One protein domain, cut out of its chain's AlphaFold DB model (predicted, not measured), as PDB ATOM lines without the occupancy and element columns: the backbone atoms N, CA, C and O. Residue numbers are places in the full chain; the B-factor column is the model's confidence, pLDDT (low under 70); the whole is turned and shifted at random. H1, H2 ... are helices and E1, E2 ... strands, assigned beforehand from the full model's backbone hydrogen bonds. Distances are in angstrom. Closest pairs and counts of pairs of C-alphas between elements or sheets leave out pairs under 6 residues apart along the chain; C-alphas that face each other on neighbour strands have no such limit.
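This is residues 130 to 311 of the 312 residues of an uncharacterized protein of Deltaproteobacteria bacterium (UniProt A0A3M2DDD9). A strongly twisted, curled sheet of four strands, E2 E1 E4 E5, runs through the middle of a rounded body, with H1 over E4 and E5 and H2 crossing over E1. A small second sheet, E3 E7 E6, lies off to one side; H4 and H5, side by side, bridge the two, H5 packing on E2 and the end of H4 on E7, while H6 is close to both edge strands, E2 and E5. The printed part has 182 residues with six named helices and seven named strands, in the order H1 H2 E1 E2 E3 H3 E4 E5 H4 E6 E7 H5 H6. The class is mixed, helices and strands, with under half of the residues in named elements; the larger sheet is mixed, the smaller antiparallel. The whole is compact, with a radius of gyration of the C-alphas of 15.6 A and spans of 42 by 42 by 36 A.

Going on from residue 130, you first meet H1, residues 158 to 166. It is on the sheet of E2, residues 222 to 224, E1, 207 to 216, E4, 244 to 251, and E5, 259 to 266, in that order. Its height over the sheet is 9.4 A, and it runs along the strands, at 4 degrees to E4 on the local plane; its closest C-alphas to E5 are those of Ala 165 and Trp 262, 7.1 A. Next, H2, residues 182 to 190, has a height of 7.7 A over this sheet and runs only just across the strands, at 60.3 degrees to E1 on the local plane; look at the closest C-alphas, Gly 184 and Ser 211, 5.7 A. H1 and H2 on one face make two layers, helices over one face of a sheet. E1 is parallel to E4, with N 210 and O 246 at 3.0 A, and forms a hairpin with E2, with N 215 and O 223 at 3.0 A. E4 and E5 are a hairpin, with N 247 and O 263 at 2.8 A. In the second sheet E7, residues 292 to 296, is the inner strand: E3, 229 to 232, pairs by N 230 and O 294, 2.8 A, and E6, 279 to 283, its hairpin partner, by N 295 and O 280, 2.8 A. H3, residues 238 to 241, only grazes this sheet, as does H4, 269 to 278, with residues 274 to 278. H4 touches H5, residues 298 to 303, at a shallow tilt of 27 degrees, opposite ways; the closest C-alphas are Asp 278 and Phe 300, 6.0 A. H5 only grazes the larger sheet, with residues 298 to 302. H6, residues 308 to 311, is on that sheet at a height of 6.7 A, over none of its strands, on the same face as H1. Every O i to N i+4 pair is within hydrogen-bond range in H1, H2 and H4; in H5 it is 1 of 2, and H3 and H6 are too short for such a pair.

Find C-alpha 158 at (-14.965, 10.035, 34.934), where H1 begins its 12.4 A; H2 covers 12.3 A. E1 starts at C-alpha 207, (-15.287, 18.549, 34.734), and runs 27.9 A. E4 runs 22.8 A, E5 20.9 A and H4 14.3 A. H6 ends at C-alpha 311, (6.875, 16.880, 23.706).

The C-alphas farthest apart are those of Pro 136 and Gly 288, 47.4 A. The printed part has no cut. The links H1 to H2 and H2 to E1 are long. Mean pLDDT of the printed part is 87.5; look for values under 70 at residue 130, residues 176 to 180 and residues 197 to 200.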
ATOM      1  N   GLY A 130      -5.170  10.033  33.033       60.41
ATOM      2  CA  GLY A 130      -5.176  11.497  32.949       60.41
ATOM      3  C   GLY A 130      -4.517  12.124  31.710       60.41
ATOM      4  O   GLY A 130      -4.505  13.349  31.590       60.41
ATOM      5  N   VAL A 131      -3.933  11.346  30.794       71.56
ATOM      6  CA  VAL A 131      -3.203  11.875  29.628       71.56
ATOM      7  C   VAL A 131      -3.473  11.048  28.378       71.56
ATOM      8  O   VAL A 131      -3.609   9.833  28.437       71.56
ATOM      9  N   ALA A 132      -3.487  11.672  27.201       74.44
ATOM     10  CA  ALA A 132      -3.653  10.895  25.973       74.44
ATOM     11  C   ALA A 132      -2.604   9.767  25.852       74.44
ATOM     12  O   ALA A 132      -1.463   9.945  26.302       74.44
ATOM     13  N   PRO A 133      -2.943   8.646  25.179       77.31
ATOM     14  CA  PRO A 133      -2.063   7.487  25.046       77.31
ATOM     15  C   PRO A 133      -0.628   7.868  24.649       77.31
ATOM     16  O   PRO A 133      -0.450   8.785  23.833       77.31
ATOM     17  N   PRO A 134       0.402   7.200  25.202       73.12
ATOM     18  CA  PRO A 134       1.797   7.554  24.960       73.12
ATOM     19  C   PRO A 134       2.133   7.521  23.466       73.12
ATOM     20  O   PRO A 134       1.641   6.679  22.716       73.12
ATOM     21  N   SER A 135       2.973   8.459  23.026       77.50
ATOM     22  CA  SER A 135       3.470   8.497  21.650       77.50
ATOM     23  C   SER A 135       4.810   7.761  21.561       77.50
ATOM     24  O   SER A 135       5.691   8.035  22.377       77.50
ATOM     25  N   PRO A 136       5.031   6.892  20.556       78.00
ATOM     26  CA  PRO A 136       6.336   6.267  20.332       78.00
ATOM     27  C   PRO A 136       7.373   7.248  19.755       78.00
ATOM     28  O   PRO A 136       8.541   6.898  19.608       78.00
ATOM     29  N   ARG A 137       6.954   8.463  19.372       84.62
ATOM     30  CA  ARG A 137       7.804   9.503  18.776       84.62
ATOM     31  C   ARG A 137       7.511  10.867  19.394       84.62
ATOM     32  O   ARG A 137       6.344  11.216  19.589       84.62
ATOM     33  N   TRP A 138       8.566  11.637  19.640       87.69
ATOM     34  CA  TRP A 138       8.503  12.952  20.273       87.69
ATOM     35  C   TRP A 138       9.252  14.008  19.444       87.69
ATOM     36  O   TRP A 138      10.316  13.687  18.910       87.69
ATOM     37  N   PRO A 139       8.742  15.251  19.332       92.38
ATOM     38  CA  PRO A 139       7.401  15.711  19.713       92.38
ATOM     39  C   PRO A 139       6.282  14.913  19.028       92.38
ATOM     40  O   PRO A 139       6.486  14.348  17.952       92.38
ATOM     41  N   ARG A 140       5.096  14.850  19.646       92.62
ATOM     42  CA  ARG A 140       3.979  14.019  19.170       92.62
ATOM     43  C   ARG A 140       3.677  14.321  17.689       92.62
ATOM     44  O   ARG A 140       3.566  15.500  17.319       92.62
ATOM     45  N   PRO A 141       3.569  13.311  16.808       94.88
ATOM     46  CA  PRO A 141       3.175  13.545  15.424       94.88
ATOM     47  C   PRO A 141       1.713  13.995  15.358       94.88
ATOM     48  O   PRO A 141       0.918  13.671  16.240       94.88
ATOM     49  N   VAL A 142       1.352  14.736  14.309       94.62
ATOM     50  CA  VAL A 142      -0.064  15.001  14.029       94.62
ATOM     51  C   VAL A 142      -0.711  13.665  13.637       94.62
ATOM     52  O   VAL A 142      -0.197  13.011  12.728       94.62
ATOM     53  N   PRO A 143      -1.767  13.211  14.337       92.62
ATOM     54  CA  PRO A 143      -2.441  11.961  14.006       92.62
ATOM     55  C   PRO A 143      -3.196  12.068  12.669       92.62
ATOM     56  O   PRO A 143      -3.555  13.178  12.266       92.62
ATOM     57  N   PRO A 144      -3.492  10.938  12.000       94.12
ATOM     58  CA  PRO A 144      -4.419  10.921  10.874       94.12
ATOM     59  C   PRO A 144      -5.766  11.538  11.261       94.12
ATOM     60  O   PRO A 144      -6.303  11.263  12.338       94.12
ATOM     61  N   VAL A 145      -6.296  12.379  10.376       95.44
ATOM     62  CA  VAL A 145      -7.577  13.060  10.583       95.44
ATOM     63  C   VAL A 145      -8.724  12.068  10.396       95.44
ATOM     64  O   VAL A 145      -8.722  11.292   9.442       95.44
ATOM     65  N   ARG A 146      -9.720  12.118  11.282       95.69
ATOM     66  CA  ARG A 146     -10.944  11.311  11.205       95.69
ATOM     67  C   ARG A 146     -12.175  12.092  11.639       95.69
ATOM     68  O   ARG A 146     -12.070  13.084  12.360       95.69
ATOM     69  N   GLU A 147     -13.341  11.621  11.221       94.56
ATOM     70  CA  GLU A 147     -14.617  12.160  11.689       94.56
ATOM     71  C   GLU A 147     -14.863  11.816  13.169       94.56
ATOM     72  O   GLU A 147     -14.358  10.797  13.666       94.56
ATOM     73  N   PRO A 148     -15.610  12.663  13.899       91.88
ATOM     74  CA  PRO A 148     -16.067  12.325  15.237       91.88
ATOM     75  C   PRO A 148     -16.997  11.106  15.187       91.88
ATOM     76  O   PRO A 148     -17.863  11.004  14.324       91.88
ATOM     77  N   SER A 149     -16.828  10.207  16.152       93.31
ATOM     78  CA  SER A 149     -17.732   9.081  16.404       93.31
ATOM     79  C   SER A 149     -18.147   9.158  17.871       93.31
ATOM     80  O   SER A 149     -17.521   8.493  18.701       93.31
ATOM     81  N   PRO A 150     -19.096  10.047  18.218       91.50
ATOM     82  CA  PRO A 150     -19.466  10.274  19.605       91.50
ATOM     83  C   PRO A 150     -20.104   9.020  20.223       91.50
ATOM     84  O   PRO A 150     -20.757   8.255  19.505       91.50
ATOM     85  N   PRO A 151     -19.940   8.800  21.539       91.25
ATOM     86  CA  PRO A 151     -20.685   7.777  22.264       91.25
ATOM     87  C   PRO A 151     -22.202   7.952  22.095       91.25
ATOM     88  O   PRO A 151     -22.694   9.074  21.966       91.25
ATOM     89  N   ALA A 152     -22.950   6.845  22.117       90.69
ATOM     90  CA  ALA A 152     -24.412   6.871  21.998       90.69
ATOM     91  C   ALA A 152     -25.102   7.515  23.215       90.69
ATOM     92  O   ALA A 152     -26.207   8.041  23.096       90.69
ATOM     93  N   THR A 153     -24.448   7.468  24.375       91.75
ATOM     94  CA  THR A 153     -24.925   8.021  25.644       91.75
ATOM     95  C   THR A 153     -23.859   8.922  26.254       91.75
ATOM     96  O   THR A 153     -22.664   8.713  26.047       91.75
ATOM     97  N   GLU A 154     -24.291   9.931  27.012       93.19
ATOM     98  CA  GLU A 154     -23.370  10.760  27.790       93.19
ATOM     99  C   GLU A 154     -22.631   9.887  28.819       93.19
ATOM    100  O   GLU A 154     -23.302   9.119  29.509       93.19
ATOM    101  N   PRO A 155     -21.296  10.010  28.970       93.00
ATOM    102  CA  PRO A 155     -20.556   9.271  29.989       93.00
ATOM    103  C   PRO A 155     -21.154   9.463  31.390       93.00
ATOM    104  O   PRO A 155     -21.510  10.588  31.775       93.00
ATOM    105  N   ASP A 156     -21.261   8.382  32.156       90.12
ATOM    106  CA  ASP A 156     -21.801   8.374  33.520       90.12
ATOM    107  C   ASP A 156     -20.699   8.473  34.579       90.12
ATOM    108  O   ASP A 156     -20.943   8.955  35.688       90.12
ATOM    109  N   THR A 157     -19.465   8.103  34.227       87.44
ATOM    110  CA  THR A 157     -18.300   8.157  35.117       87.44
ATOM    111  C   THR A 157     -17.145   8.966  34.523       87.44
ATOM    112  O   THR A 157     -17.071   9.202  33.315       87.44
ATOM    113  N   ILE A 158     -16.210   9.390  35.383       86.06
ATOM    114  CA  ILE A 158     -14.965  10.035  34.934       86.06
ATOM    115  C   ILE A 158     -14.166   9.076  34.043       86.06
ATOM    116  O   ILE A 158     -13.639   9.511  33.026       86.06
ATOM    117  N   ASP A 159     -14.116   7.787  34.374       84.44
ATOM    118  CA  ASP A 159     -13.390   6.798  33.574       84.44
ATOM    119  C   ASP A 159     -13.987   6.671  32.165       84.44
ATOM    120  O   ASP A 159     -13.254   6.738  31.181       84.44
ATOM    121  N   GLU A 160     -15.317   6.628  32.041       88.56
ATOM    122  CA  GLU A 160     -15.996   6.641  30.739       88.56
ATOM    123  C   GLU A 160     -15.754   7.939  29.956       88.56
ATOM    124  O   GLU A 160     -15.567   7.905  28.738       88.56
ATOM    125  N   LEU A 161     -15.714   9.094  30.634       91.94
ATOM    126  CA  LEU A 161     -15.368  10.371  30.002       91.94
ATOM    127  C   LEU A 161     -13.934  10.340  29.453       91.94
ATOM    128  O   LEU A 161     -13.676  10.836  28.353       91.94
ATOM    129  N   LEU A 162     -12.995   9.774  30.209       90.25
ATOM    130  CA  LEU A 162     -11.593   9.664  29.814       90.25
ATOM    131  C   LEU A 162     -11.409   8.633  28.694       90.25
ATOM    132  O   LEU A 162     -10.622   8.866  27.774       90.25
ATOM    133  N   ASP A 163     -12.188   7.555  28.686       88.19
ATOM    134  CA  ASP A 163     -12.232   6.600  27.579       88.19
ATOM    135  C   ASP A 163     -12.817   7.225  26.305       88.19
ATOM    136  O   ASP A 163     -12.231   7.084  25.225       88.19
ATOM    137  N   ALA A 164     -13.875   8.032  26.416       92.75
ATOM    138  CA  ALA A 164     -14.350   8.859  25.308       92.75
ATOM    139  C   ALA A 164     -13.262   9.850  24.841       92.75
ATOM    140  O   ALA A 164     -13.059  10.045  23.639       92.75
ATOM    141  N   ALA A 165     -12.481  10.422  25.767       94.00
ATOM    142  CA  ALA A 165     -11.365  11.303  25.435       94.00
ATOM    143  C   ALA A 165     -10.242  10.574  24.675       94.00
ATOM    144  O   ALA A 165      -9.672  11.145  23.738       94.00
ATOM    145  N   ARG A 166      -9.935   9.300  24.982       90.62
ATOM    146  CA  ARG A 166      -9.001   8.473  24.178       90.62
ATOM    147  C   ARG A 166      -9.432   8.445  22.712       90.62
ATOM    148  O   ARG A 166      -8.596   8.623  21.822       90.62
ATOM    149  N   ALA A 167     -10.736   8.328  22.474       91.69
ATOM    150  CA  ALA A 167     -11.345   8.369  21.154       91.69
ATOM    151  C   ALA A 167     -11.444   9.781  20.542       91.69
ATOM    152  O   ALA A 167     -12.002   9.907  19.450       91.69
ATOM    153  N   LEU A 168     -10.828  10.822  21.116       95.12
ATOM    154  CA  LEU A 168     -10.703  12.135  20.468       95.12
ATOM    155  C   LEU A 168      -9.466  12.282  19.578       95.12
ATOM    156  O   LEU A 168      -9.500  13.079  18.650       95.12
ATOM    157  N   VAL A 169      -8.364  11.565  19.813       94.69
ATOM    158  CA  VAL A 169      -7.102  11.817  19.078       94.69
ATOM    159  C   VAL A 169      -7.287  11.607  17.567       94.69
ATOM    160  O   VAL A 169      -7.685  10.529  17.129       94.69
ATOM    161  N   GLY A 170      -7.003  12.634  16.762       94.88
ATOM    162  CA  GLY A 170      -7.234  12.660  15.314       94.88
ATOM    163  C   GLY A 170      -8.617  13.149  14.884       94.88
ATOM    164  O   GLY A 170      -8.812  13.409  13.698       94.88
ATOM    165  N   VAL A 171      -9.568  13.331  15.806       96.44
ATOM    166  CA  VAL A 171     -10.898  13.857  15.474       96.44
ATOM    167  C   VAL A 171     -10.778  15.267  14.904       96.44
ATOM    168  O   VAL A 171     -10.172  16.154  15.510       96.44
ATOM    169  N   ARG A 172     -11.380  15.458  13.730       94.50
ATOM    170  CA  ARG A 172     -11.549  16.737  13.047       94.50
ATOM    171  C   ARG A 172     -12.554  17.599  13.804       94.50
ATOM    172  O   ARG A 172     -13.702  17.205  13.973       94.50
ATOM    173  N   LEU A 173     -12.144  18.805  14.189       91.00
ATOM    174  CA  LEU A 173     -13.042  19.791  14.807       91.00
ATOM    175  C   LEU A 173     -13.595  20.806  13.792       91.00
ATOM    176  O   LEU A 173     -14.490  21.588  14.114       91.00
ATOM    177  N   GLY A 174     -13.069  20.789  12.564       84.06
ATOM    178  CA  GLY A 174     -13.459  21.683  11.477       84.06
ATOM    179  C   GLY A 174     -12.644  22.977  11.435       84.06
ATOM    180  O   GLY A 174     -11.733  23.197  12.236       84.06
ATOM    181  N   ALA A 175     -12.967  23.837  10.468       74.44
ATOM    182  CA  ALA A 175     -12.244  25.084  10.246       74.44
ATOM    183  C   ALA A 175     -12.441  26.080  11.397       74.44
ATOM    184  O   ALA A 175     -13.500  26.125  12.028       74.44
ATOM    185  N   ALA A 176     -11.434  26.928  11.622       63.16
ATOM    186  CA  ALA A 176     -11.502  28.034  12.570       63.16
ATOM    187  C   ALA A 176     -12.706  28.938  12.266       63.16
ATOM    188  O   ALA A 176     -12.679  29.763  11.353       63.16
ATOM    189  N   ARG A 177     -13.780  28.780  13.043       63.59
ATOM    190  CA  ARG A 177     -14.932  29.681  13.000       63.59
ATOM    191  C   ARG A 177     -14.578  30.980  13.732       63.59
ATOM    192  O   ARG A 177     -13.737  30.989  14.629       63.59
ATOM    193  N   ARG A 178     -15.245  32.088  13.375       59.28
ATOM    194  CA  ARG A 178     -15.129  33.373  14.106       59.28
ATOM    195  C   ARG A 178     -15.473  33.227  15.593       59.28
ATOM    196  O   ARG A 178     -14.989  34.008  16.409       59.28
ATOM    197  N   ASP A 179     -16.288  32.231  15.929       65.44
ATOM    198  CA  ASP A 179     -16.655  31.916  17.297       65.44
ATOM    199  C   ASP A 179     -15.606  31.026  17.981       65.44
ATOM    200  O   ASP A 179     -15.409  29.860  17.632       65.44
ATOM    201  N   LYS A 180     -14.959  31.583  19.008       65.06
ATOM    202  CA  LYS A 180     -13.987  30.875  19.851       65.06
ATOM    203  C   LYS A 180     -14.628  29.746  20.671       65.06
ATOM    204  O   LYS A 180     -13.908  28.835  21.076       65.06
ATOM    205  N   GLY A 181     -15.942  29.792  20.909       77.44
ATOM    206  CA  GLY A 181     -16.702  28.756  21.615       77.44
ATOM    207  C   GLY A 181     -16.959  27.496  20.784       77.44
ATOM    208  O   GLY A 181     -17.116  26.417  21.355       77.44
ATOM    209  N   ALA A 182     -16.902  27.595  19.452       85.88
ATOM    210  CA  ALA A 182     -17.265  26.505  18.545       85.88
ATOM    211  C   ALA A 182     -16.411  25.240  18.737       85.88
ATOM    212  O   ALA A 182     -16.927  24.129  18.675       85.88
ATOM    213  N   PHE A 183     -15.113  25.395  19.017       90.12
ATOM    214  CA  PHE A 183     -14.239  24.250  19.280       90.12
ATOM    215  C   PHE A 183     -14.588  23.536  20.585       90.12
ATOM    216  O   PHE A 183     -14.522  22.314  20.635       90.12
ATOM    217  N   GLY A 184     -14.969  24.281  21.627       90.19
ATOM    218  CA  GLY A 184     -15.417  23.690  22.888       90.19
ATOM    219  C   GLY A 184     -16.678  22.853  22.690       90.19
ATOM    220  O   GLY A 184     -16.719  21.712  23.133       90.19
ATOM    221  N   ALA A 185     -17.656  23.389  21.954       89.19
ATOM    222  CA  ALA A 185     -18.885  22.674  21.619       89.19
ATOM    223  C   ALA A 185     -18.620  21.420  20.766       89.19
ATOM    224  O   ALA A 185     -19.140  20.353  21.072       89.19
ATOM    225  N   ALA A 186     -17.756  21.512  19.749       91.81
ATOM    226  CA  ALA A 186     -17.392  20.363  18.916       91.81
ATOM    227  C   ALA A 186     -16.711  19.242  19.723       91.81
ATOM    228  O   ALA A 186     -16.991  18.067  19.506       91.81
ATOM    229  N   ILE A 187     -15.839  19.599  20.671       94.50
ATOM    230  CA  ILE A 187     -15.187  18.635  21.566       94.50
ATOM    231  C   ILE A 187     -16.210  17.994  22.508       94.50
ATOM    232  O   ILE A 187     -16.200  16.779  22.659       94.50
ATOM    233  N   ALA A 188     -17.092  18.789  23.119       93.44
ATOM    234  CA  ALA A 188     -18.140  18.281  24.003       93.44
ATOM    235  C   ALA A 188     -19.067  17.301  23.269       93.44
ATOM    236  O   ALA A 188     -19.292  16.195  23.752       93.44
ATOM    237  N   ALA A 189     -19.497  17.656  22.055       92.94
ATOM    238  CA  ALA A 189     -20.290  16.780  21.203       92.94
ATOM    239  C   ALA A 189     -19.546  15.476  20.874       92.94
ATOM    240  O   ALA A 189     -20.122  14.401  20.993       92.94
ATOM    241  N   ALA A 190     -18.256  15.546  20.525       95.00
ATOM    242  CA  ALA A 190     -17.441  14.361  20.248       95.00
ATOM    243  C   ALA A 190     -17.224  13.458  21.479       95.00
ATOM    244  O   ALA A 190     -16.972  12.266  21.317       95.00
ATOM    245  N   LEU A 191     -17.337  14.008  22.691       95.25
ATOM    246  CA  LEU A 191     -17.302  13.273  23.960       95.25
ATOM    247  C   LEU A 191     -18.676  12.716  24.378       95.25
ATOM    248  O   LEU A 191     -18.756  12.029  25.391       95.25
ATOM    249  N   GLY A 192     -19.751  13.019  23.640       94.00
ATOM    250  CA  GLY A 192     -21.120  12.655  24.023       94.00
ATOM    251  C   GLY A 192     -21.694  13.514  25.156       94.00
ATOM    252  O   GLY A 192     -22.685  13.134  25.769       94.00
ATOM    253  N   VAL A 193     -21.091  14.665  25.463       92.06
ATOM    254  CA  VAL A 193     -21.549  15.550  26.544       92.06
ATOM    255  C   VAL A 193     -22.766  16.344  26.087       92.06
ATOM    256  O   VAL A 193     -22.721  17.032  25.064       92.06
ATOM    257  N   ALA A 194     -23.854  16.257  26.853       82.75
ATOM    258  CA  ALA A 194     -25.117  16.891  26.504       82.75
ATOM    259  C   ALA A 194     -25.032  18.422  26.607       82.75
ATOM    260  O   ALA A 194     -24.516  18.976  27.580       82.75
ATOM    261  N   GLU A 195     -25.604  19.128  25.632       76.56
ATOM    262  CA  GLU A 195     -25.729  20.584  25.688       76.56
ATOM    263  C   GLU A 195     -26.857  20.972  26.658       76.56
ATOM    264  O   GLU A 195     -28.038  20.804  26.369       76.56
ATOM    265  N   ARG A 196     -26.503  21.493  27.840       72.62
ATOM    266  CA  ARG A 196     -27.468  21.818  28.913       72.62
ATOM    267  C   ARG A 196     -27.891  23.293  28.948       72.62
ATOM    268  O   ARG A 196     -28.268  23.804  29.999       72.62
ATOM    269  N   GLY A 197     -27.778  24.019  27.834       57.38
ATOM    270  CA  GLY A 197     -28.107  25.455  27.756       57.38
ATOM    271  C   GLY A 197     -27.198  26.380  28.588       57.38
ATOM    272  O   GLY A 197     -27.422  27.590  28.642       57.38
ATOM    273  N   ALA A 198     -26.160  25.836  29.234       58.62
ATOM    274  CA  ALA A 198     -25.125  26.602  29.912       58.62
ATOM    275  C   ALA A 198     -24.130  27.183  28.885       58.62
ATOM    276  O   ALA A 198     -23.840  26.545  27.875       58.62
ATOM    277  N   PRO A 199     -23.566  28.381  29.124       59.72
ATOM    278  CA  PRO A 199     -22.746  29.080  28.132       59.72
ATOM    279  C   PRO A 199     -21.378  28.437  27.849       59.72
ATOM    280  O   PRO A 199     -20.656  28.933  26.985       59.72
ATOM    281  N   GLU A 200     -20.971  27.401  28.587       61.28
ATOM    282  CA  GLU A 200     -19.677  26.737  28.413       61.28
ATOM    283  C   GLU A 200     -19.822  25.220  28.633       61.28
ATOM    284  O   GLU A 200     -20.592  24.827  29.507       61.28
ATOM    285  N   PRO A 201     -19.105  24.379  27.862       71.75
ATOM    286  CA  PRO A 201     -19.205  22.931  27.987       71.75
ATOM    287  C   PRO A 201     -18.521  22.443  29.268       71.75
ATOM    288  O   PRO A 201     -17.301  22.552  29.424       71.75
ATOM    289  N   ASP A 202     -19.311  21.863  30.161       81.62
ATOM    290  CA  ASP A 202     -18.844  21.049  31.272       81.62
ATOM    291  C   ASP A 202     -19.528  19.680  31.221       81.62
ATOM    292  O   ASP A 202     -20.627  19.524  30.689       81.62
ATOM    293  N   TRP A 203     -18.839  18.660  31.721       84.75
ATOM    294  CA  TRP A 203     -19.446  17.356  31.934       84.75
ATOM    295  C   TRP A 203     -20.074  17.355  33.325       84.75
ATOM    296  O   TRP A 203     -19.364  17.384  34.337       84.75
ATOM    297  N   ARG A 204     -21.413  17.389  33.358       82.44
ATOM    298  CA  ARG A 204     -22.258  17.327  34.567       82.44
ATOM    299  C   ARG A 204     -21.932  18.384  35.639       82.44
ATOM    300  O   ARG A 204     -22.200  18.164  36.815       82.44
ATOM    301  N   GLY A 205     -21.348  19.526  35.264       81.00
ATOM    302  CA  GLY A 205     -20.848  20.526  36.218       81.00
ATOM    303  C   GLY A 205     -19.626  20.082  37.039       81.00
ATOM    304  O   GLY A 205     -19.186  20.810  37.934       81.00
ATOM    305  N   GLU A 206     -19.065  18.901  36.759       85.44
ATOM    306  CA  GLU A 206     -17.938  18.339  37.501       85.44
ATOM    307  C   GLU A 206     -16.595  18.624  36.841       85.44
ATOM    308  O   GLU A 206     -15.651  19.012  37.538       85.44
ATOM    309  N   VAL A 207     -16.518  18.427  35.522       90.44
ATOM    310  CA  VAL A 207     -15.287  18.549  34.734       90.44
ATOM    311  C   VAL A 207     -15.464  19.607  33.657       90.44
ATOM    312  O   VAL A 207     -16.295  19.481  32.762       90.44
ATOM    313  N   GLU A 208     -14.635  20.643  33.712       92.69
ATOM    314  CA  GLU A 208     -14.593  21.672  32.679       92.69
ATOM    315  C   GLU A 208     -13.892  21.143  31.420       92.69
ATOM    316  O   GLU A 208     -12.789  20.599  31.505       92.69
ATOM    317  N   ILE A 209     -14.463  21.370  30.235       94.19
ATOM    318  CA  ILE A 209     -13.847  20.964  28.965       94.19
ATOM    319  C   ILE A 209     -13.285  22.198  28.262       94.19
ATOM    320  O   ILE A 209     -14.017  23.104  27.860       94.19
ATOM    321  N   LYS A 210     -11.960  22.249  28.073       94.06
ATOM    322  CA  LYS A 210     -11.289  23.393  27.435       94.06
ATOM    323  C   LYS A 210     -10.453  22.972  26.236       94.06
ATOM    324  O   LYS A 210      -9.540  22.161  26.345       94.06
ATOM    325  N   SER A 211     -10.684  23.631  25.100       94.19
ATOM    326  CA  SER A 211      -9.794  23.523  23.939       94.19
ATOM    327  C   SER A 211      -8.530  24.368  24.137       94.19
ATOM    328  O   SER A 211      -8.615  25.538  24.525       94.19
ATOM    329  N   VAL A 212      -7.365  23.799  23.830       95.69
ATOM    330  CA  VAL A 212      -6.061  24.469  23.875       95.69
ATOM    331  C   VAL A 212      -5.433  24.416  22.480       95.69
ATOM    332  O   VAL A 212      -5.008  23.346  22.035       95.69
ATOM    333  N   PRO A 213      -5.364  25.544  21.752       95.44
ATOM    334  CA  PRO A 213      -4.717  25.575  20.449       95.44
ATOM    335  C   PRO A 213      -3.199  25.444  20.596       95.44
ATOM    336  O   PRO A 213      -2.566  26.232  21.307       95.44
ATOM    337  N   VAL A 214      -2.609  24.495  19.874       97.12
ATOM    338  CA  VAL A 214      -1.162  24.277  19.816       97.12
ATOM    339  C   VAL A 214      -0.630  24.406  18.393       97.12
ATOM    340  O   VAL A 214      -1.328  24.146  17.413       97.12
ATOM    341  N   VAL A 215       0.623  24.839  18.292       96.88
ATOM    342  CA  VAL A 215       1.372  25.003  17.037       96.88
ATOM    343  C   VAL A 215       2.798  24.512  17.235       96.88
ATOM    344  O   VAL A 215       3.275  24.473  18.374       96.88
ATOM    345  N   ARG A 216       3.492  24.169  16.149       95.94
ATOM    346  CA  ARG A 216       4.930  23.888  16.207       95.94
ATOM    347  C   ARG A 216       5.734  25.184  16.192       95.94
ATOM    348  O   ARG A 216       5.335  26.174  15.574       95.94
ATOM    349  N   ASP A 217       6.842  25.208  16.916       92.69
ATOM    350  CA  ASP A 217       7.876  26.220  16.727       92.69
ATOM    351  C   ASP A 217       8.850  25.821  15.602       92.69
ATOM    352  O   ASP A 217       8.678  24.799  14.936       92.69
ATOM    353  N   ARG A 218       9.877  26.648  15.367       92.19
ATOM    354  CA  ARG A 218      10.879  26.402  14.314       92.19
ATOM    355  C   ARG A 218      11.727  25.151  14.560       92.19
ATOM    356  O   ARG A 218      12.264  24.608  13.606       92.19
ATOM    357  N   ALA A 219      11.850  24.714  15.809       87.44
ATOM    358  CA  ALA A 219      12.571  23.505  16.189       87.44
ATOM    359  C   ALA A 219      11.655  22.263  16.205       87.44
ATOM    360  O   ALA A 219      12.101  21.171  16.547       87.44
ATOM    361  N   GLY A 220      10.382  22.417  15.821       91.00
ATOM    362  CA  GLY A 220       9.409  21.333  15.728       91.00
ATOM    363  C   GLY A 220       8.682  21.012  17.037       91.00
ATOM    364  O   GLY A 220       7.840  20.113  17.033       91.00
ATOM    365  N   TRP A 221       8.944  21.742  18.126       92.25
ATOM    366  CA  TRP A 221       8.311  21.516  19.429       92.25
ATOM    367  C   TRP A 221       6.909  22.111  19.485       92.25
ATOM    368  O   TRP A 221       6.647  23.186  18.939       92.25
ATOM    369  N   TRP A 222       5.997  21.438  20.188       96.44
ATOM    370  CA  TRP A 222       4.658  21.968  20.420       96.44
ATOM    371  C   TRP A 222       4.676  23.084  21.458       96.44
ATOM    372  O   TRP A 222       5.265  22.954  22.532       96.44
ATOM    373  N   ARG A 223       3.944  24.161  21.164       95.94
ATOM    374  CA  ARG A 223       3.689  25.282  22.073       95.94
ATOM    375  C   ARG A 223       2.222  25.693  22.037       95.94
ATOM    376  O   ARG A 223       1.551  25.552  21.016       95.94
ATOM    377  N   VAL A 224       1.742  26.281  23.130       96.75
ATOM    378  CA  VAL A 224       0.398  26.873  23.195       96.75
ATOM    379  C   VAL A 224       0.350  28.168  22.369       96.75
ATOM    380  O   VAL A 224       1.184  29.062  22.539       96.75
ATOM    381  N   LYS A 225      -0.628  28.291  21.464       95.38
ATOM    382  CA  LYS A 225      -0.754  29.425  20.530       95.38
ATOM    383  C   LYS A 225      -1.269  30.696  21.199       95.38
ATOM    384  O   LYS A 225      -0.748  31.777  20.933       95.38
ATOM    385  N   GLU A 226      -2.238  30.588  22.099       92.62
ATOM    386  CA  GLU A 226      -2.861  31.714  22.810       92.62
ATOM    387  C   GLU A 226      -3.291  31.305  24.221       92.62
ATOM    388  O   GLU A 226      -3.412  30.119  24.506       92.62
ATOM    389  N   ASP A 227      -3.485  32.286  25.104       94.56
ATOM    390  CA  ASP A 227      -3.931  32.042  26.479       94.56
ATOM    391  C   ASP A 227      -5.389  31.556  26.476       94.56
ATOM    392  O   ASP A 227      -6.267  32.317  26.046       94.56
ATOM    393  N   PRO A 228      -5.693  30.333  26.949       92.19
ATOM    394  CA  PRO A 228      -7.062  29.838  26.966       92.19
ATOM    395  C   PRO A 228      -7.946  30.662  27.905       92.19
ATOM    396  O   PRO A 228      -7.553  31.015  29.023       92.19
ATOM    397  N   ALA A 229      -9.154  30.974  27.436       91.50
ATOM    398  CA  ALA A 229     -10.164  31.669  28.225       91.50
ATOM    399  C   ALA A 229     -10.790  30.720  29.257       91.50
ATOM    400  O   ALA A 229     -11.126  29.581  28.941       91.50
ATOM    401  N   VAL A 230     -10.977  31.212  30.480       91.00
ATOM    402  CA  VAL A 230     -11.540  30.444  31.599       91.00
ATOM    403  C   VAL A 230     -12.990  30.816  31.844       91.00
ATOM    404  O   VAL A 230     -13.848  29.952  31.770       91.00
ATOM    405  N   ALA A 231     -13.252  32.083  32.169       88.31
ATOM    406  CA  ALA A 231     -14.572  32.572  32.562       88.31
ATOM    407  C   ALA A 231     -14.672  34.090  32.378       88.31
ATOM    408  O   ALA A 231     -13.662  34.794  32.325       88.31
ATOM    409  N   VAL A 232     -15.891  34.627  32.339       88.56
ATOM    410  CA  VAL A 232     -16.123  36.078  32.441       88.56
ATOM    411  C   VAL A 232     -15.905  36.534  33.887       88.56
ATOM    412  O   VAL A 232     -16.378  35.892  34.828       88.56
ATOM    413  N   ARG A 233     -15.192  37.649  34.084       89.12
ATOM    414  CA  ARG A 233     -14.965  38.225  35.417       89.12
ATOM    415  C   ARG A 233     -16.312  38.577  36.060       89.12
ATOM    416  O   ARG A 233     -17.148  39.206  35.426       89.12
ATOM    417  N   GLY A 234     -16.499  38.175  37.317       85.25
ATOM    418  CA  GLY A 234     -17.713  38.454  38.093       85.25
ATOM    419  C   GLY A 234     -18.838  37.423  37.944       85.25
ATOM    420  O   GLY A 234     -19.745  37.443  38.762       85.25
ATOM    421  N   ARG A 235     -18.769  36.495  36.974       84.00
ATOM    422  CA  ARG A 235     -19.776  35.424  36.829       84.00
ATOM    423  C   ARG A 235     -19.432  34.162  37.616       84.00
ATOM    424  O   ARG A 235     -20.291  33.599  38.274       84.00
ATOM    425  N   VAL A 236     -18.176  33.720  37.542       83.75
ATOM    426  CA  VAL A 236     -17.707  32.479  38.179       83.75
ATOM    427  C   VAL A 236     -16.313  32.697  38.762       83.75
ATOM    428  O   VAL A 236     -15.495  33.433  38.198       83.75
ATOM    429  N   ARG A 237     -16.021  32.057  39.902       88.62
ATOM    430  CA  ARG A 237     -14.669  32.038  40.479       88.62
ATOM    431  C   ARG A 237     -13.763  31.159  39.601       88.62
ATOM    432  O   ARG A 237     -14.025  29.962  39.502       88.62
ATOM    433  N   PRO A 238     -12.683  31.691  38.997       90.50
ATOM    434  CA  PRO A 238     -11.886  30.946  38.018       90.50
ATOM    435  C   PRO A 238     -11.235  29.694  38.614       90.50
ATOM    436  O   PRO A 238     -11.211  28.661  37.963       90.50
ATOM    437  N   LEU A 239     -10.772  29.750  39.867       88.81
ATOM    438  CA  LEU A 239     -10.185  28.584  40.537       88.81
ATOM    439  C   LEU A 239     -11.203  27.469  40.804       88.81
ATOM    440  O   LEU A 239     -10.831  26.307  40.754       88.81
ATOM    441  N   ALA A 240     -12.472  27.805  41.057       86.56
ATOM    442  CA  ALA A 240     -13.513  26.794  41.242       86.56
ATOM    443  C   ALA A 240     -13.806  26.068  39.922       86.56
ATOM    444  O   ALA A 240     -13.903  24.847  39.896       86.56
ATOM    445  N   LYS A 241     -13.856  26.819  38.817       86.44
ATOM    446  CA  LYS A 241     -14.050  26.276  37.466       86.44
ATOM    447  C   LYS A 241     -12.870  25.430  36.980       86.44
ATOM    448  O   LYS A 241     -13.047  24.518  36.195       86.44
ATOM    449  N   LEU A 242     -11.662  25.722  37.462       91.38
ATOM    450  CA  LEU A 242     -10.447  24.972  37.131       91.38
ATOM    451  C   LEU A 242     -10.128  23.863  38.145       91.38
ATOM    452  O   LEU A 242      -8.994  23.393  38.185       91.38
ATOM    453  N   ARG A 243     -11.096  23.462  38.983       87.50
ATOM    454  CA  ARG A 243     -10.906  22.392  39.972       87.50
ATOM    455  C   ARG A 243     -10.637  21.043  39.303       87.50
ATOM    456  O   ARG A 243      -9.768  20.315  39.765       87.50
ATOM    457  N   LYS A 244     -11.381  20.726  38.243       87.25
ATOM    458  CA  LYS A 244     -11.198  19.546  37.393       87.25
ATOM    459  C   LYS A 244     -11.366  19.986  35.946       87.25
ATOM    460  O   LYS A 244     -12.379  20.600  35.617       87.25
ATOM    461  N   VAL A 245     -10.366  19.739  35.107       94.12
ATOM    462  CA  VAL A 245     -10.350  20.229  33.724       94.12
ATOM    463  C   VAL A 245      -9.826  19.161  32.784       94.12
ATOM    464  O   VAL A 245      -8.737  18.636  32.995       94.12
ATOM    465  N   LEU A 246     -10.553  18.906  31.701       95.12
ATOM    466  CA  LEU A 246     -10.059  18.185  30.538       95.12
ATOM    467  C   LEU A 246      -9.547  19.196  29.502       95.12
ATOM    468  O   LEU A 246     -10.318  19.844  28.786       95.12
ATOM    469  N   TRP A 247      -8.225  19.347  29.425       95.94
ATOM    470  CA  TRP A 247      -7.564  20.178  28.424       95.94
ATOM    471  C   TRP A 247      -7.368  19.388  27.134       95.94
ATOM    472  O   TRP A 247      -6.594  18.436  27.104       95.94
ATOM    473  N   VAL A 248      -8.001  19.804  26.043       96.81
ATOM    474  CA  VAL A 248      -7.905  19.128  24.742       96.81
ATOM    475  C   VAL A 248      -7.003  19.928  23.808       96.81
ATOM    476  O   VAL A 248      -7.336  21.038  23.392       96.81
ATOM    477  N   ALA A 249      -5.839  19.367  23.483       97.06
ATOM    478  CA  ALA A 249      -4.865  19.971  22.584       97.06
ATOM    479  C   ALA A 249      -5.322  19.800  21.131       97.06
ATOM    480  O   ALA A 249      -5.449  18.675  20.654       97.06
ATOM    481  N   ARG A 250      -5.508  20.902  20.402       95.56
ATOM    482  CA  ARG A 250      -5.856  20.882  18.970       95.56
ATOM    483  C   ARG A 250      -4.813  21.603  18.130       95.56
ATOM    484  O   ARG A 250      -4.296  22.641  18.549       95.56
ATOM    485  N   VAL A 251      -4.534  21.096  16.934       95.56
ATOM    486  CA  VAL A 251      -3.614  21.754  15.995       95.56
ATOM    487  C   VAL A 251      -4.295  22.998  15.425       95.56
ATOM    488  O   VAL A 251      -5.386  22.912  14.877       95.56
ATOM    489  N   ALA A 252      -3.697  24.176  15.603       91.00
ATOM    490  CA  ALA A 252      -4.372  25.442  15.306       91.00
ATOM    491  C   ALA A 252      -4.135  26.003  13.895       91.00
ATOM    492  O   ALA A 252      -4.869  26.902  13.491       91.00
ATOM    493  N   ASP A 253      -3.115  25.518  13.187       81.31
ATOM    494  CA  ASP A 253      -2.740  25.983  11.839       81.31
ATOM    495  C   ASP A 253      -3.131  24.963  10.752       81.31
ATOM    496  O   ASP A 253      -2.608  24.983   9.644       81.31
ATOM    497  N   ASP A 254      -4.062  24.069  11.083       78.00
ATOM    498  CA  ASP A 254      -4.594  23.042  10.197       78.00
ATOM    499  C   ASP A 254      -6.090  23.302   9.956       78.00
ATOM    500  O   ASP A 254      -6.844  23.575  10.900       78.00
ATOM    501  N   ALA A 255      -6.524  23.225   8.695       82.62
ATOM    502  CA  ALA A 255      -7.907  23.485   8.296       82.62
ATOM    503  C   ALA A 255      -8.914  22.519   8.949       82.62
ATOM    504  O   ALA A 255     -10.054  22.902   9.202       82.62
ATOM    505  N   ALA A 256      -8.498  21.289   9.251       86.88
ATOM    506  CA  ALA A 256      -9.289  20.302   9.976       86.88
ATOM    507  C   ALA A 256      -9.205  20.481  11.503       86.88
ATOM    508  O   ALA A 256     -10.067  19.980  12.230       86.88
ATOM    509  N   SER A 257      -8.180  21.194  11.985       93.00
ATOM    510  CA  SER A 257      -7.878  21.404  13.405       93.00
ATOM    511  C   SER A 257      -7.987  20.114  14.237       93.00
ATOM    512  O   SER A 257      -8.746  20.080  15.211       93.00
ATOM    513  N   PRO A 258      -7.271  19.034  13.858       95.69
ATOM    514  CA  PRO A 258      -7.398  17.752  14.530       95.69
ATOM    515  C   PRO A 258      -6.973  17.842  15.996       95.69
ATOM    516  O   PRO A 258      -6.047  18.581  16.363       95.69
ATOM    517  N   VAL A 259      -7.628  17.047  16.838       96.75
ATOM    518  CA  VAL A 259      -7.197  16.844  18.224       96.75
ATOM    519  C   VAL A 259      -5.871  16.083  18.227       96.75
ATOM    520  O   VAL A 259      -5.771  14.964  17.730       96.75
ATOM    521  N   LEU A 260      -4.840  16.689  18.809       96.25
ATOM    522  CA  LEU A 260      -3.505  16.112  18.944       96.25
ATOM    523  C   LEU A 260      -3.398  15.212  20.181       96.25
ATOM    524  O   LEU A 260      -2.717  14.191  20.154       96.25
ATOM    525  N   SER A 261      -4.003  15.647  21.287       96.00
ATOM    526  CA  SER A 261      -3.870  15.041  22.612       96.00
ATOM    527  C   SER A 261      -4.930  15.616  23.556       96.00
ATOM    528  O   SER A 261      -5.627  16.573  23.219       96.00
ATOM    529  N   TRP A 262      -4.991  15.092  24.771       95.44
ATOM    530  CA  TRP A 262      -5.768  15.624  25.881       95.44
ATOM    531  C   TRP A 262      -5.025  15.387  27.204       95.44
ATOM    532  O   TRP A 262      -4.108  14.566  27.278       95.44
ATOM    533  N   TYR A 263      -5.389  16.161  28.222       92.94
ATOM    534  CA  TYR A 263      -4.783  16.153  29.550       92.94
ATOM    535  C   TYR A 263      -5.859  16.483  30.584       92.94
ATOM    536  O   TYR A 263      -6.344  17.615  30.640       92.94
ATOM    537  N   TYR A 264      -6.246  15.496  31.380       92.69
ATOM    538  CA  TYR A 264      -7.121  15.686  32.522       92.69
ATOM    539  C   TYR A 264      -6.307  16.147  33.731       92.69
ATOM    540  O   TYR A 264      -5.248  15.607  34.047       92.69
ATOM    541  N   GLN A 265      -6.795  17.187  34.391       89.44
ATOM    542  CA  GLN A 265      -6.123  17.838  35.497       89.44
ATOM    543  C   GLN A 265      -7.091  18.048  36.649       89.44
ATOM    544  O   GLN A 265      -8.066  18.786  36.511       89.44
ATOM    545  N   GLU A 266      -6.753  17.495  37.808       87.12
ATOM    546  CA  GLU A 266      -7.353  17.889  39.078       87.12
ATOM    547  C   GLU A 266      -6.455  18.897  39.800       87.12
ATOM    548  O   GLU A 266      -5.224  18.834  39.745       87.12
ATOM    549  N   ALA A 267      -7.074  19.878  40.450       78.12
ATOM    550  CA  ALA A 267      -6.369  20.937  41.145       78.12
ATOM    551  C   ALA A 267      -5.868  20.459  42.516       78.12
ATOM    552  O   ALA A 267      -6.587  20.528  43.511       78.12
ATOM    553  N   ASP A 268      -4.605  20.043  42.575       80.31
ATOM    554  CA  ASP A 268      -3.859  19.859  43.822       80.31
ATOM    555  C   ASP A 268      -3.189  21.171  44.293       80.31
ATOM    556  O   ASP A 268      -3.286  22.224  43.652       80.31
ATOM    557  N   ALA A 269      -2.460  21.130  45.412       70.19
ATOM    558  CA  ALA A 269      -1.770  22.306  45.948       70.19
ATOM    559  C   ALA A 269      -0.764  22.932  44.957       70.19
ATOM    560  O   ALA A 269      -0.640  24.161  44.889       70.19
ATOM    561  N   ARG A 270      -0.066  22.111  44.162       83.50
ATOM    562  CA  ARG A 270       0.894  22.572  43.152       83.50
ATOM    563  C   ARG A 270       0.163  23.237  41.989       83.50
ATOM    564  O   ARG A 270       0.530  24.345  41.598       83.50
ATOM    565  N   VAL A 271      -0.866  22.597  41.445       83.62
ATOM    566  CA  VAL A 271      -1.688  23.123  40.351       83.62
ATOM    567  C   VAL A 271      -2.369  24.419  40.776       83.62
ATOM    568  O   VAL A 271      -2.320  25.394  40.031       83.62
ATOM    569  N   VAL A 272      -2.917  24.490  41.990       81.19
ATOM    570  CA  VAL A 272      -3.503  25.723  42.537       81.19
ATOM    571  C   VAL A 272      -2.459  26.835  42.641       81.19
ATOM    572  O   VAL A 272      -2.759  27.978  42.288       81.19
ATOM    573  N   ALA A 273      -1.233  26.539  43.082       80.38
ATOM    574  CA  ALA A 273      -0.156  27.528  43.122       80.38
ATOM    575  C   ALA A 273       0.207  28.046  41.716       80.38
ATOM    576  O   ALA A 273       0.341  29.257  41.523       80.38
ATOM    577  N   LEU A 274       0.294  27.153  40.723       86.44
ATOM    578  CA  LEU A 274       0.520  27.522  39.320       86.44
ATOM    579  C   LEU A 274      -0.632  28.370  38.765       86.44
ATOM    580  O   LEU A 274      -0.394  29.429  38.188       86.44
ATOM    581  N   LEU A 275      -1.881  27.959  38.995       91.88
ATOM    582  CA  LEU A 275      -3.069  28.701  38.575       91.88
ATOM    583  C   LEU A 275      -3.102  30.097  39.201       91.88
ATOM    584  O   LEU A 275      -3.343  31.067  38.494       91.88
ATOM    585  N   ARG A 276      -2.812  30.239  40.498       91.56
ATOM    586  CA  ARG A 276      -2.744  31.556  41.159       91.56
ATOM    587  C   ARG A 276      -1.683  32.465  40.540       91.56
ATOM    588  O   ARG A 276      -1.923  33.661  40.412       91.56
ATOM    589  N   ARG A 277      -0.536  31.908  40.147       95.00
ATOM    590  CA  ARG A 277       0.555  32.649  39.498       95.00
ATOM    591  C   ARG A 277       0.204  33.075  38.068       95.00
ATOM    592  O   ARG A 277       0.571  34.172  37.650       95.00
ATOM    593  N   ASP A 278      -0.472  32.209  37.314       96.94
ATOM    594  CA  ASP A 278      -0.640  32.358  35.862       96.94
ATOM    595  C   ASP A 278      -2.045  32.780  35.411       96.94
ATOM    596  O   ASP A 278      -2.243  33.120  34.238       96.94
ATOM    597  N   LEU A 279      -3.026  32.806  36.312       96.38
ATOM    598  CA  LEU A 279      -4.329  33.403  36.048       96.38
ATOM    599  C   LEU A 279      -4.206  34.919  35.956       96.38
ATOM    600  O   LEU A 279      -3.612  35.589  36.796       96.38
ATOM    601  N   HIS A 280      -4.818  35.482  34.925       96.12
ATOM    602  CA  HIS A 280      -4.839  36.922  34.717       96.12
ATOM    603  C   HIS A 280      -6.114  37.339  33.994       96.12
ATOM    604  O   HIS A 280      -6.858  36.501  33.485       96.12
ATOM    605  N   THR A 281      -6.378  38.647  33.944       94.62
ATOM    606  CA  THR A 281      -7.546  39.175  33.231       94.62
ATOM    607  C   THR A 281      -7.148  39.974  32.003       94.62
ATOM    608  O   THR A 281      -6.191  40.748  32.043       94.62
ATOM    609  N   ARG A 282      -7.934  39.854  30.933       91.06
ATOM    610  CA  ARG A 282      -7.841  40.692  29.726       91.06
ATOM    611  C   ARG A 282      -9.236  41.149  29.298       91.06
ATOM    612  O   ARG A 282     -10.212  40.507  29.700       91.06
ATOM    613  N   PRO A 283      -9.362  42.225  28.502       88.75
ATOM    614  CA  PRO A 283     -10.610  42.520  27.804       88.75
ATOM    615  C   PRO A 283     -11.108  41.286  27.030       88.75
ATOM    616  O   PRO A 283     -10.314  40.531  26.466       88.75
ATOM    617  N   LYS A 284     -12.416  41.033  27.061       82.44
ATOM    618  CA  LYS A 284     -13.090  39.949  26.337       82.44
ATOM    619  C   LYS A 284     -14.024  40.588  25.310       82.44
ATOM    620  O   LYS A 284     -15.062  41.118  25.689       82.44
ATOM    621  N   GLY A 285     -13.646  40.532  24.034       72.50
ATOM    622  CA  GLY A 285     -14.392  41.124  22.918       72.50
ATOM    623  C   GLY A 285     -13.492  41.917  21.965       72.50
ATOM    624  O   GLY A 285     -12.270  41.892  22.109       72.50
ATOM    625  N   GLY A 286     -14.104  42.582  20.982       72.38
ATOM    626  CA  GLY A 286     -13.419  43.487  20.051       72.38
ATOM    627  C   GLY A 286     -12.974  44.805  20.700       72.38
ATOM    628  O   GLY A 286     -13.091  44.991  21.914       72.38
ATOM    629  N   ALA A 287     -12.456  45.729  19.885       70.94
ATOM    630  CA  ALA A 287     -12.066  47.064  20.339       70.94
ATOM    631  C   ALA A 287     -13.241  47.766  21.053       70.94
ATOM    632  O   ALA A 287     -14.360  47.765  20.548       70.94
ATOM    633  N   GLY A 288     -12.992  48.319  22.246       74.06
ATOM    634  CA  GLY A 288     -14.014  48.980  23.074       74.06
ATOM    635  C   GLY A 288     -14.764  48.076  24.066       74.06
ATOM    636  O   GLY A 288     -15.580  48.572  24.837       74.06
ATOM    637  N   ALA A 289     -14.488  46.767  24.108       78.50
ATOM    638  CA  ALA A 289     -15.145  45.873  25.062       78.50
ATOM    639  C   ALA A 289     -14.760  46.187  26.524       78.50
ATOM    640  O   ALA A 289     -13.602  46.061  26.927       78.50
ATOM    641  N   THR A 290     -15.756  46.523  27.348       82.31
ATOM    642  CA  THR A 290     -15.602  46.778  28.796       82.31
ATOM    643  C   THR A 290     -15.578  45.492  29.627       82.31
ATOM    644  O   THR A 290     -15.075  45.464  30.753       82.31
ATOM    645  N   THR A 291     -16.087  44.393  29.065       88.12
ATOM    646  CA  THR A 291     -16.131  43.093  29.736       88.12
ATOM    647  C   THR A 291     -14.725  42.507  29.837       88.12
ATOM    648  O   THR A 291     -13.994  42.444  28.851       88.12
ATOM    649  N   ARG A 292     -14.334  42.022  31.023       91.69
ATOM    650  CA  ARG A 292     -13.056  41.319  31.226       91.69
ATOM    651  C   ARG A 292     -13.275  39.818  31.383       91.69
ATOM    652  O   ARG A 292     -14.216  39.384  32.042       91.69
ATOM    653  N   GLY A 293     -12.378  39.026  30.810       92.56
ATOM    654  CA  GLY A 293     -12.305  37.577  30.998       92.56
ATOM    655  C   GLY A 293     -11.091  37.183  31.833       92.56
ATOM    656  O   GLY A 293     -10.088  37.898  31.835       92.56
ATOM    657  N   TRP A 294     -11.191  36.055  32.526       95.12
ATOM    658  CA  TRP A 294     -10.068  35.323  33.103       95.12
ATOM    659  C   TRP A 294      -9.426  34.431  32.045       95.12
ATOM    660  O   TRP A 294     -10.131  33.775  31.279       95.12
ATOM    661  N   TYR A 295      -8.100  34.396  32.036       95.12
ATOM    662  CA  TYR A 295      -7.282  33.624  31.108       95.12
ATOM    663  C   TYR A 295      -6.127  32.963  31.857       95.12
ATOM    664  O   TYR A 295      -5.606  33.526  32.827       95.12
ATOM    665  N   VAL A 296      -5.691  31.801  31.376       96.62
ATOM    666  CA  VAL A 296      -4.495  31.106  31.874       96.62
ATOM    667  C   VAL A 296      -3.327  31.401  30.938       96.62
ATOM    668  O   VAL A 296      -3.430  31.172  29.735       96.62
ATOM    669  N   ARG A 297      -2.213  31.925  31.467       96.62
ATOM    670  CA  ARG A 297      -1.011  32.197  30.657       96.62
ATOM    671  C   ARG A 297      -0.446  30.909  30.060       96.62
ATOM    672  O   ARG A 297      -0.343  29.912  30.765       96.62
ATOM    673  N   LYS A 298       0.077  30.962  28.829       95.00
ATOM    674  CA  LYS A 298       0.788  29.838  28.169       95.00
ATOM    675  C   LYS A 298       1.826  29.143  29.057       95.00
ATOM    676  O   LYS A 298       1.982  27.930  28.975       95.00
ATOM    677  N   ARG A 299       2.532  29.909  29.903       92.69
ATOM    678  CA  ARG A 299       3.557  29.398  30.828       92.69
ATOM    679  C   ARG A 299       3.012  28.342  31.793       92.69
ATOM    680  O   ARG A 299       3.738  27.408  32.111       92.69
ATOM    681  N   PHE A 300       1.745  28.444  32.190       94.56
ATOM    682  CA  PHE A 300       1.087  27.428  33.006       94.56
ATOM    683  C   PHE A 300       1.226  26.036  32.387       94.56
ATOM    684  O   PHE A 300       1.583  25.097  33.081       94.56
ATOM    685  N   PHE A 301       1.016  25.919  31.074       93.12
ATOM    686  CA  PHE A 301       1.024  24.642  30.357       93.12
ATOM    687  C   PHE A 301       2.425  24.036  30.205       93.12
ATOM    688  O   PHE A 301       2.549  22.827  30.027       93.12
ATOM    689  N   ALA A 302       3.479  24.854  30.286       84.31
ATOM    690  CA  ALA A 302       4.845  24.348  30.410       84.31
ATOM    691  C   ALA A 302       5.083  23.747  31.804       84.31
ATOM    692  O   ALA A 302       5.644  22.662  31.923       84.31
ATOM    693  N   ASP A 303       4.600  24.420  32.850       83.44
ATOM    694  CA  ASP A 303       4.894  24.058  34.241       83.44
ATOM    695  C   ASP A 303       3.928  22.999  34.821       83.44
ATOM    696  O   ASP A 303       4.246  22.344  35.822       83.44
ATOM    697  N   SER A 304       2.751  22.821  34.206       82.69
ATOM    698  CA  SER A 304       1.697  21.898  34.646       82.69
ATOM    699  C   SER A 304       1.872  20.459  34.161       82.69
ATOM    700  O   SER A 304       1.144  19.592  34.629       82.69
ATOM    701  N   GLY A 305       2.807  20.199  33.240       83.44
ATOM    702  CA  GLY A 305       2.986  18.890  32.593       83.44
ATOM    703  C   GLY A 305       2.225  18.732  31.270       83.44
ATOM    704  O   GLY A 305       2.505  17.806  30.512       83.44
ATOM    705  N   PHE A 306       1.341  19.674  30.918       89.62
ATOM    706  CA  PHE A 306       0.590  19.626  29.657       89.62
ATOM    707  C   PHE A 306       1.508  19.578  28.428       89.62
ATOM    708  O   PHE A 306       1.372  18.683  27.599       89.62
ATOM    709  N   LEU A 307       2.467  20.505  28.296       86.81
ATOM    710  CA  LEU A 307       3.379  20.512  27.144       86.81
ATOM    711  C   LEU A 307       4.343  19.327  27.168       86.81
ATOM    712  O   LEU A 307       4.705  18.845  26.100       86.81
ATOM    713  N   GLN A 308       4.700  18.819  28.350       84.25
ATOM    714  CA  GLN A 308       5.476  17.587  28.467       84.25
ATOM    715  C   GLN A 308       4.725  16.410  27.820       84.25
ATOM    716  O   GLN A 308       5.307  15.691  27.017       84.25
ATOM    717  N   SER A 309       3.405  16.298  28.023       84.19
ATOM    718  CA  SER A 309       2.580  15.257  27.373       84.19
ATOM    719  C   SER A 309       2.556  15.314  25.832       84.19
ATOM    720  O   SER A 309       2.152  14.350  25.172       84.19
ATOM    721  N   LEU A 310       2.971  16.442  25.242       88.00
ATOM    722  CA  LEU A 310       3.069  16.640  23.792       88.00
ATOM    723  C   LEU A 310       4.491  16.468  23.260       88.00
ATOM    724  O   LEU A 310       4.666  16.200  22.073       88.00
ATOM    725  N   ASN A 311       5.495  16.649  24.109       85.81
ATOM    726  CA  ASN A 311       6.875  16.880  23.706       85.81
ATOM    727  C   ASN A 311       7.859  15.819  24.227       85.81
ATOM    728  O   ASN A 311       8.919  15.689  23.629       85.81
TER     729      ASN A 311